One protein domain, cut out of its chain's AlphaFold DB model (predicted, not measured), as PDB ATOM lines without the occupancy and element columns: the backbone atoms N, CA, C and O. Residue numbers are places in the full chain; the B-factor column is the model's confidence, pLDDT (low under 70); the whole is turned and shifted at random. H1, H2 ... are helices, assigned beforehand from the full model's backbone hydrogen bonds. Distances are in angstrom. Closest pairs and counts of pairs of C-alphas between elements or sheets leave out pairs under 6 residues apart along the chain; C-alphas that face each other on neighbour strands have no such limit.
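This is residues 54 to 102 of the 136 residues of the protein "Innexin" of Diploscapter pachys (UniProt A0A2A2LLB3). This domain has little regular structure: one longer helix, H1, lies toward one end and one short helix, H2, toward the other, joined by a long winding stretch, residues 76 to 90. Residues 54 to 62 loop beside H1, and residues 82 to 92 stick out. The printed part has 49 residues, with two named helices in the order H1, H2 and no named strand; the class is all helix, with 19 residues in named elements. The whole is loose, with a radius of gyration of the C-alphas of 12.9 A and spans of 32 by 24 by 16 A.

H1, residues 63 to 75, is 18.7 A long from C-alpha 63 at (-33.423, -26.231, -21.340) to C-alpha 75. H2, residues 91 to 96, ends at C-alpha 96 at (-44.642, -55.453, -28.923).

H1 and H2 are apart, joined by a long link. Residues 78 to 79 pair antiparallel with residues 98 to 99. In H1 and H2 every O i to N i+4 pair is within hydrogen-bond range.

The C-alphas farthest apart, of Arg 62 and Ser 92, are 33.2 A apart. The printed part has no cut, and no printed residue is under 70 in pLDDT.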
ATOM      1  N   GLN A  54     -38.294 -38.010 -17.122       90.88
ATOM      2  CA  GLN A  54     -37.037 -37.283 -17.286       90.88
ATOM      3  C   GLN A  54     -36.150 -38.048 -18.260       90.88
ATOM      4  O   GLN A  54     -35.859 -39.224 -18.046       90.88
ATOM      5  N   CYS A  55     -35.739 -37.381 -19.335       91.31
ATOM      6  CA  CYS A  55     -34.921 -37.992 -20.376       91.31
ATOM      7  C   CYS A  55     -33.444 -37.657 -20.168       91.31
ATOM      8  O   CYS A  55     -33.087 -36.518 -19.852       91.31
ATOM      9  N   LEU A  56     -32.572 -38.641 -20.399       90.44
ATOM     10  CA  LEU A  56     -31.139 -38.397 -20.513       90.44
ATOM     11  C   LEU A  56     -30.857 -37.798 -21.896       90.44
ATOM     12  O   LEU A  56     -30.823 -38.506 -22.896       90.44
ATOM     13  N   VAL A  57     -30.686 -36.480 -21.943       90.56
ATOM     14  CA  VAL A  57     -30.332 -35.729 -23.156       90.56
ATOM     15  C   VAL A  57     -28.904 -35.194 -23.044       90.56
ATOM     16  O   VAL A  57     -28.414 -34.971 -21.936       90.56
ATOM     17  N   SER A  58     -28.231 -34.988 -24.182       89.94
ATOM     18  CA  SER A  58     -26.882 -34.398 -24.205       89.94
ATOM     19  C   SER A  58     -26.862 -33.022 -23.523       89.94
ATOM     20  O   SER A  58     -27.826 -32.258 -23.606       89.94
ATOM     21  N   SER A  59     -25.748 -32.678 -22.873       85.12
ATOM     22  CA  SER A  59     -25.565 -31.399 -22.172       85.12
ATOM     23  C   SER A  59     -25.554 -30.176 -23.095       85.12
ATOM     24  O   SER A  59     -25.621 -29.050 -22.616       85.12
ATOM     25  N   GLU A  60     -25.458 -30.381 -24.409       90.25
ATOM     26  CA  GLU A  60     -25.491 -29.315 -25.417       90.25
ATOM     27  C   GLU A  60     -26.906 -28.758 -25.663       90.25
ATOM     28  O   GLU A  60     -27.062 -27.669 -26.222       90.25
ATOM     29  N   PHE A  61     -27.953 -29.479 -25.248       87.12
ATOM     30  CA  PHE A  61     -29.332 -29.044 -25.444       87.12
ATOM     31  C   PHE A  61     -29.697 -27.878 -24.518       87.12
ATOM     32  O   PHE A  61     -29.457 -27.907 -23.311       87.12
ATOM     33  N   ARG A  62     -30.359 -26.860 -25.082       90.69
ATOM     34  CA  ARG A  62     -30.959 -25.778 -24.285       90.69
ATOM     35  C   ARG A  62     -32.109 -26.327 -23.422       90.69
ATOM     36  O   ARG A  62     -32.759 -27.296 -23.831       90.69
ATOM     37  N   PRO A  63     -32.403 -25.720 -22.258       88.12
ATOM     38  CA  PRO A  63     -33.423 -26.231 -21.340       88.12
ATOM     39  C   PRO A  63     -34.830 -26.306 -21.952       88.12
ATOM     40  O   PRO A  63     -35.606 -27.181 -21.576       88.12
ATOM     41  N   GLU A  64     -35.160 -25.457 -22.926       90.56
ATOM     42  CA  GLU A  64     -36.462 -25.480 -23.604       90.56
ATOM     43  C   GLU A  64     -36.613 -26.732 -24.481       90.56
ATOM     44  O   GLU A  64     -37.660 -27.379 -24.492       90.56
ATOM     45  N   TRP A  65     -35.536 -27.125 -25.170       91.69
ATOM     46  CA  TRP A  65     -35.511 -28.360 -25.952       91.69
ATOM     47  C   TRP A  65     -35.619 -29.592 -25.061       91.69
ATOM     48  O   TRP A  65     -36.268 -30.558 -25.448       91.69
ATOM     49  N   LYS A  66     -35.047 -29.551 -23.851       91.56
ATOM     50  CA  LYS A  66     -35.192 -30.639 -22.878       91.56
ATOM     51  C   LYS A  66     -36.662 -30.879 -22.521       91.56
ATOM     52  O   LYS A  66     -37.118 -32.015 -22.607       91.56
ATOM     53  N   GLN A  67     -37.413 -29.823 -22.200       90.56
ATOM     54  CA  GLN A  67     -38.847 -29.934 -21.896       90.56
ATOM     55  C   GLN A  67     -39.652 -30.449 -23.097       90.56
ATOM     56  O   GLN A  67     -40.565 -31.258 -22.939       90.56
ATOM     57  N   TYR A  68     -39.303 -30.005 -24.309       91.56
ATOM     58  CA  TYR A  68     -39.927 -30.508 -25.532       91.56
ATOM     59  C   TYR A  68     -39.685 -32.011 -25.722       91.56
ATOM     60  O   TYR A  68     -40.634 -32.750 -25.974       91.56
ATOM     61  N   VAL A  69     -38.441 -32.471 -25.561       92.38
ATOM     62  CA  VAL A  69     -38.080 -33.890 -25.690       92.38
ATOM     63  C   VAL A  69     -38.775 -34.731 -24.624       92.38
ATOM     64  O   VAL A  69     -39.316 -35.780 -24.952       92.38
ATOM     65  N   GLU A  70     -38.827 -34.271 -23.373       91.81
ATOM     66  CA  GLU A  70     -39.531 -34.978 -22.294       91.81
ATOM     67  C   GLU A  70     -41.028 -35.142 -22.599       91.81
ATOM     68  O   GLU A  70     -41.566 -36.240 -22.469       91.81
ATOM     69  N   ASN A  71     -41.690 -34.089 -23.087       90.81
ATOM     70  CA  ASN A  71     -43.093 -34.166 -23.502       90.81
ATOM     71  C   ASN A  71     -43.284 -35.074 -24.722       90.81
ATOM     72  O   ASN A  71     -44.233 -35.857 -24.771       90.81
ATOM     73  N   TYR A  72     -42.377 -34.997 -25.697       91.81
ATOM     74  CA  TYR A  72     -42.413 -35.845 -26.882       91.81
ATOM     75  C   TYR A  72     -42.265 -37.325 -26.512       91.81
ATOM     76  O   TYR A  72     -43.094 -38.127 -26.927       91.81
ATOM     77  N   CYS A  73     -41.287 -37.676 -25.674       90.75
ATOM     78  CA  CYS A  73     -41.067 -39.035 -25.171       90.75
ATOM     79  C   CYS A  73     -42.179 -39.541 -24.247       90.75
ATOM     80  O   CYS A  73     -42.276 -40.740 -24.032       90.75
ATOM     81  N   PHE A  74     -42.975 -38.656 -23.645       90.44
ATOM     82  CA  PHE A  74     -44.130 -39.064 -22.846       90.44
ATOM     83  C   PHE A  74     -45.365 -39.352 -23.710       90.44
ATOM     84  O   PHE A  74     -46.147 -40.253 -23.404       90.44
ATOM     85  N   ILE A  75     -45.573 -38.560 -24.766       89.81
ATOM     86  CA  ILE A  75     -46.710 -38.714 -25.686       89.81
ATOM     87  C   ILE A  75     -46.456 -39.870 -26.657       89.81
ATOM     88  O   ILE A  75     -47.358 -40.669 -26.906       89.81
ATOM     89  N   GLN A  76     -45.237 -39.963 -27.189       87.75
ATOM     90  CA  GLN A  76     -44.777 -41.142 -27.910       87.75
ATOM     91  C   GLN A  76     -44.549 -42.271 -26.909       87.75
ATOM     92  O   GLN A  76     -43.956 -42.052 -25.859       87.75
ATOM     93  N   ASN A  77     -45.019 -43.476 -27.216       84.31
ATOM     94  CA  ASN A  77     -44.813 -44.612 -26.323       84.31
ATOM     95  C   ASN A  77     -43.316 -44.922 -26.182       84.31
ATOM     96  O   ASN A  77     -42.540 -44.767 -27.128       84.31
ATOM     97  N   THR A  78     -42.921 -45.397 -25.004       89.06
ATOM     98  CA  THR A  78     -41.566 -45.893 -24.745       89.06
ATOM     99  C   THR A  78     -41.559 -47.414 -24.764       89.06
ATOM    100  O   THR A  78     -42.598 -48.041 -24.600       89.06
ATOM    101  N   PHE A  79     -40.399 -48.025 -24.968       89.12
ATOM    102  CA  PHE A  79     -40.223 -49.474 -24.902       89.12
ATOM    103  C   PHE A  79     -39.025 -49.782 -24.010       89.12
ATOM    104  O   PHE A  79     -38.117 -48.959 -23.869       89.12
ATOM    105  N   PHE A  80     -39.054 -50.943 -23.366       86.50
ATOM    106  CA  PHE A  80     -37.952 -51.410 -22.535       86.50
ATOM    107  C   PHE A  80     -37.053 -52.349 -23.343       86.50
ATOM    108  O   PHE A  80     -37.553 -53.211 -24.058       86.50
ATOM    109  N   VAL A  81     -35.738 -52.180 -23.204       86.56
ATOM    110  CA  VAL A  81     -34.713 -53.068 -23.769       86.56
ATOM    111  C   VAL A  81     -33.725 -53.394 -22.655       86.56
ATOM    112  O   VAL A  81     -33.366 -52.505 -21.876       86.56
ATOM    113  N   SER A  82     -33.317 -54.658 -22.553       86.12
ATOM    114  CA  SER A  82     -32.257 -55.075 -21.627       86.12
ATOM    115  C   SER A  82     -30.912 -54.469 -22.052       86.12
ATOM    116  O   SER A  82     -30.676 -54.200 -23.226       86.12
ATOM    117  N   PHE A  83     -30.011 -54.230 -21.095       85.56
ATOM    118  CA  PHE A  83     -28.692 -53.656 -21.394       85.56
ATOM    119  C   PHE A  83     -27.769 -54.622 -22.152       85.56
ATOM    120  O   PHE A  83     -26.757 -54.192 -22.702       85.56
ATOM    121  N   GLU A  84     -28.095 -55.913 -22.156       88.88
ATOM    122  CA  GLU A  84     -27.337 -56.976 -22.810       88.88
ATOM    123  C   GLU A  84     -27.767 -57.211 -24.267       88.88
ATOM    124  O   GLU A  84     -27.042 -57.862 -25.019       88.88
ATOM    125  N   GLU A  85     -28.930 -56.694 -24.666       82.94
ATOM    126  CA  GLU A  85     -29.512 -56.885 -25.993       82.94
ATOM    127  C   GLU A  85     -29.224 -55.686 -26.910       82.94
ATOM    128  O   GLU A  85     -29.207 -54.528 -26.485       82.94
ATOM    129  N   GLU A  86     -28.998 -55.953 -28.199       81.62
ATOM    130  CA  GLU A  86     -28.905 -54.887 -29.197       81.62
ATOM    131  C   GLU A  86     -30.281 -54.255 -29.429       81.62
ATOM    132  O   GLU A  86     -31.306 -54.935 -29.444       81.62
ATOM    133  N   ILE A  87     -30.307 -52.936 -29.641       83.50
ATOM    134  CA  ILE A  87     -31.555 -52.209 -29.894       83.50
ATOM    135  C   ILE A  87     -32.178 -52.757 -31.190       83.50
ATOM    136  O   ILE A  87     -31.538 -52.666 -32.243       83.50
ATOM    137  N   PRO A  88     -33.413 -53.292 -31.151       79.62
ATOM    138  CA  PRO A  88     -34.033 -53.890 -32.323       79.62
ATOM    139  C   PRO A  88     -34.174 -52.857 -33.447       79.62
ATOM    140  O   PRO A  88     -34.707 -51.760 -33.255       79.62
ATOM    141  N   ASN A  89     -33.677 -53.214 -34.634       75.44
ATOM    142  CA  ASN A  89     -33.767 -52.377 -35.834       75.44
ATOM    143  C   ASN A  89     -35.156 -52.452 -36.486       75.44
ATOM    144  O   ASN A  89     -35.558 -51.523 -37.188       75.44
ATOM    145  N   GLU A  90     -35.882 -53.550 -36.267       79.81
ATOM    146  CA  GLU A  90     -37.204 -53.775 -36.839       79.81
ATOM    147  C   GLU A  90     -38.302 -53.158 -35.963       79.81
ATOM    148  O   GLU A  90     -38.284 -53.240 -34.734       79.81
ATOM    149  N   ASN A  91     -39.274 -52.498 -36.599       75.75
ATOM    150  CA  ASN A  91     -40.346 -51.809 -35.880       75.75
ATOM    151  C   ASN A  91     -41.337 -52.773 -35.207       75.75
ATOM    152  O   ASN A  91     -41.967 -52.370 -34.233       75.75
ATOM    153  N   SER A  92     -41.486 -54.008 -35.700       75.00
ATOM    154  CA  SER A  92     -42.421 -55.000 -35.142       75.00
ATOM    155  C   SER A  92     -42.125 -55.300 -33.677       75.00
ATOM    156  O   SER A  92     -43.008 -55.189 -32.828       75.00
ATOM    157  N   ASP A  93     -40.861 -55.588 -33.385       74.06
ATOM    158  CA  ASP A  93     -40.409 -56.050 -32.073       74.06
ATOM    159  C   ASP A  93     -40.457 -54.903 -31.058       74.06
ATOM    160  O   ASP A  93     -40.787 -55.079 -29.885       74.06
ATOM    161  N   ARG A  94     -40.219 -53.677 -31.540       75.06
ATOM    162  CA  ARG A  94     -40.355 -52.451 -30.747       75.06
ATOM    163  C   ARG A  94     -41.795 -52.222 -30.312       75.06
ATOM    164  O   ARG A  94     -42.017 -51.872 -29.157       75.06
ATOM    165  N   THR A  95     -42.759 -52.418 -31.213       77.12
ATOM    166  CA  THR A  95     -44.181 -52.193 -30.924       77.12
ATOM    167  C   THR A  95     -44.739 -53.202 -29.921       77.12
ATOM    168  O   THR A  95     -45.631 -52.847 -29.150       77.12
ATOM    169  N   GLU A  96     -44.220 -54.432 -29.891       78.19
ATOM    170  CA  GLU A  96     -44.642 -55.453 -28.923       78.19
ATOM    171  C   GLU A  96     -44.194 -55.119 -27.489       78.19
ATOM    172  O   GLU A  96     -44.948 -55.326 -26.540       78.19
ATOM    173  N   ALA A  97     -43.016 -54.507 -27.332       79.44
ATOM    174  CA  ALA A  97     -42.464 -54.093 -26.040       79.44
ATOM    175  C   ALA A  97     -42.893 -52.677 -25.584       79.44
ATOM    176  O   ALA A  97     -42.357 -52.149 -24.603       79.44
ATOM    177  N   GLU A  98     -43.833 -52.029 -26.282       86.00
ATOM    178  CA  GLU A  98     -44.262 -50.664 -25.965       86.00
ATOM    179  C   GLU A  98     -45.089 -50.563 -24.675       86.00
ATOM    180  O   GLU A  98     -46.098 -51.236 -24.459       86.00
ATOM    181  N   ILE A  99     -44.725 -49.588 -23.851       88.12
ATOM    182  CA  ILE A  99     -45.359 -49.257 -22.587       88.12
ATOM    183  C   ILE A  99     -46.298 -48.063 -22.790       88.12
ATOM    184  O   ILE A  99     -45.869 -46.915 -22.877       88.12
ATOM    185  N   ARG A 100     -47.609 -48.333 -22.829       88.81
ATOM    186  CA  ARG A 100     -48.650 -47.310 -23.084       88.81
ATOM    187  C   ARG A 100     -49.520 -46.973 -21.871       88.81
ATOM    188  O   ARG A 100     -50.297 -46.022 -21.896       88.81
ATOM    189  N   TYR A 101     -49.432 -47.755 -20.793       89.94
ATOM    190  CA  TYR A 101     -50.405 -47.682 -19.697       89.94
ATOM    191  C   TYR A 101     -50.313 -46.389 -18.875       89.94
ATOM    192  O   TYR A 101     -51.337 -45.939 -18.368       89.94
ATOM    193  N   TYR A 102     -49.137 -45.752 -18.770       89.25
ATOM    194  CA  TYR A 102     -48.938 -44.552 -17.939       89.25
ATOM    195  C   TYR A 102     -49.906 -43.409 -18.273       89.25
ATOM    196  O   TYR A 102     -50.368 -42.705 -17.376       89.25
TER     197      TYR A 102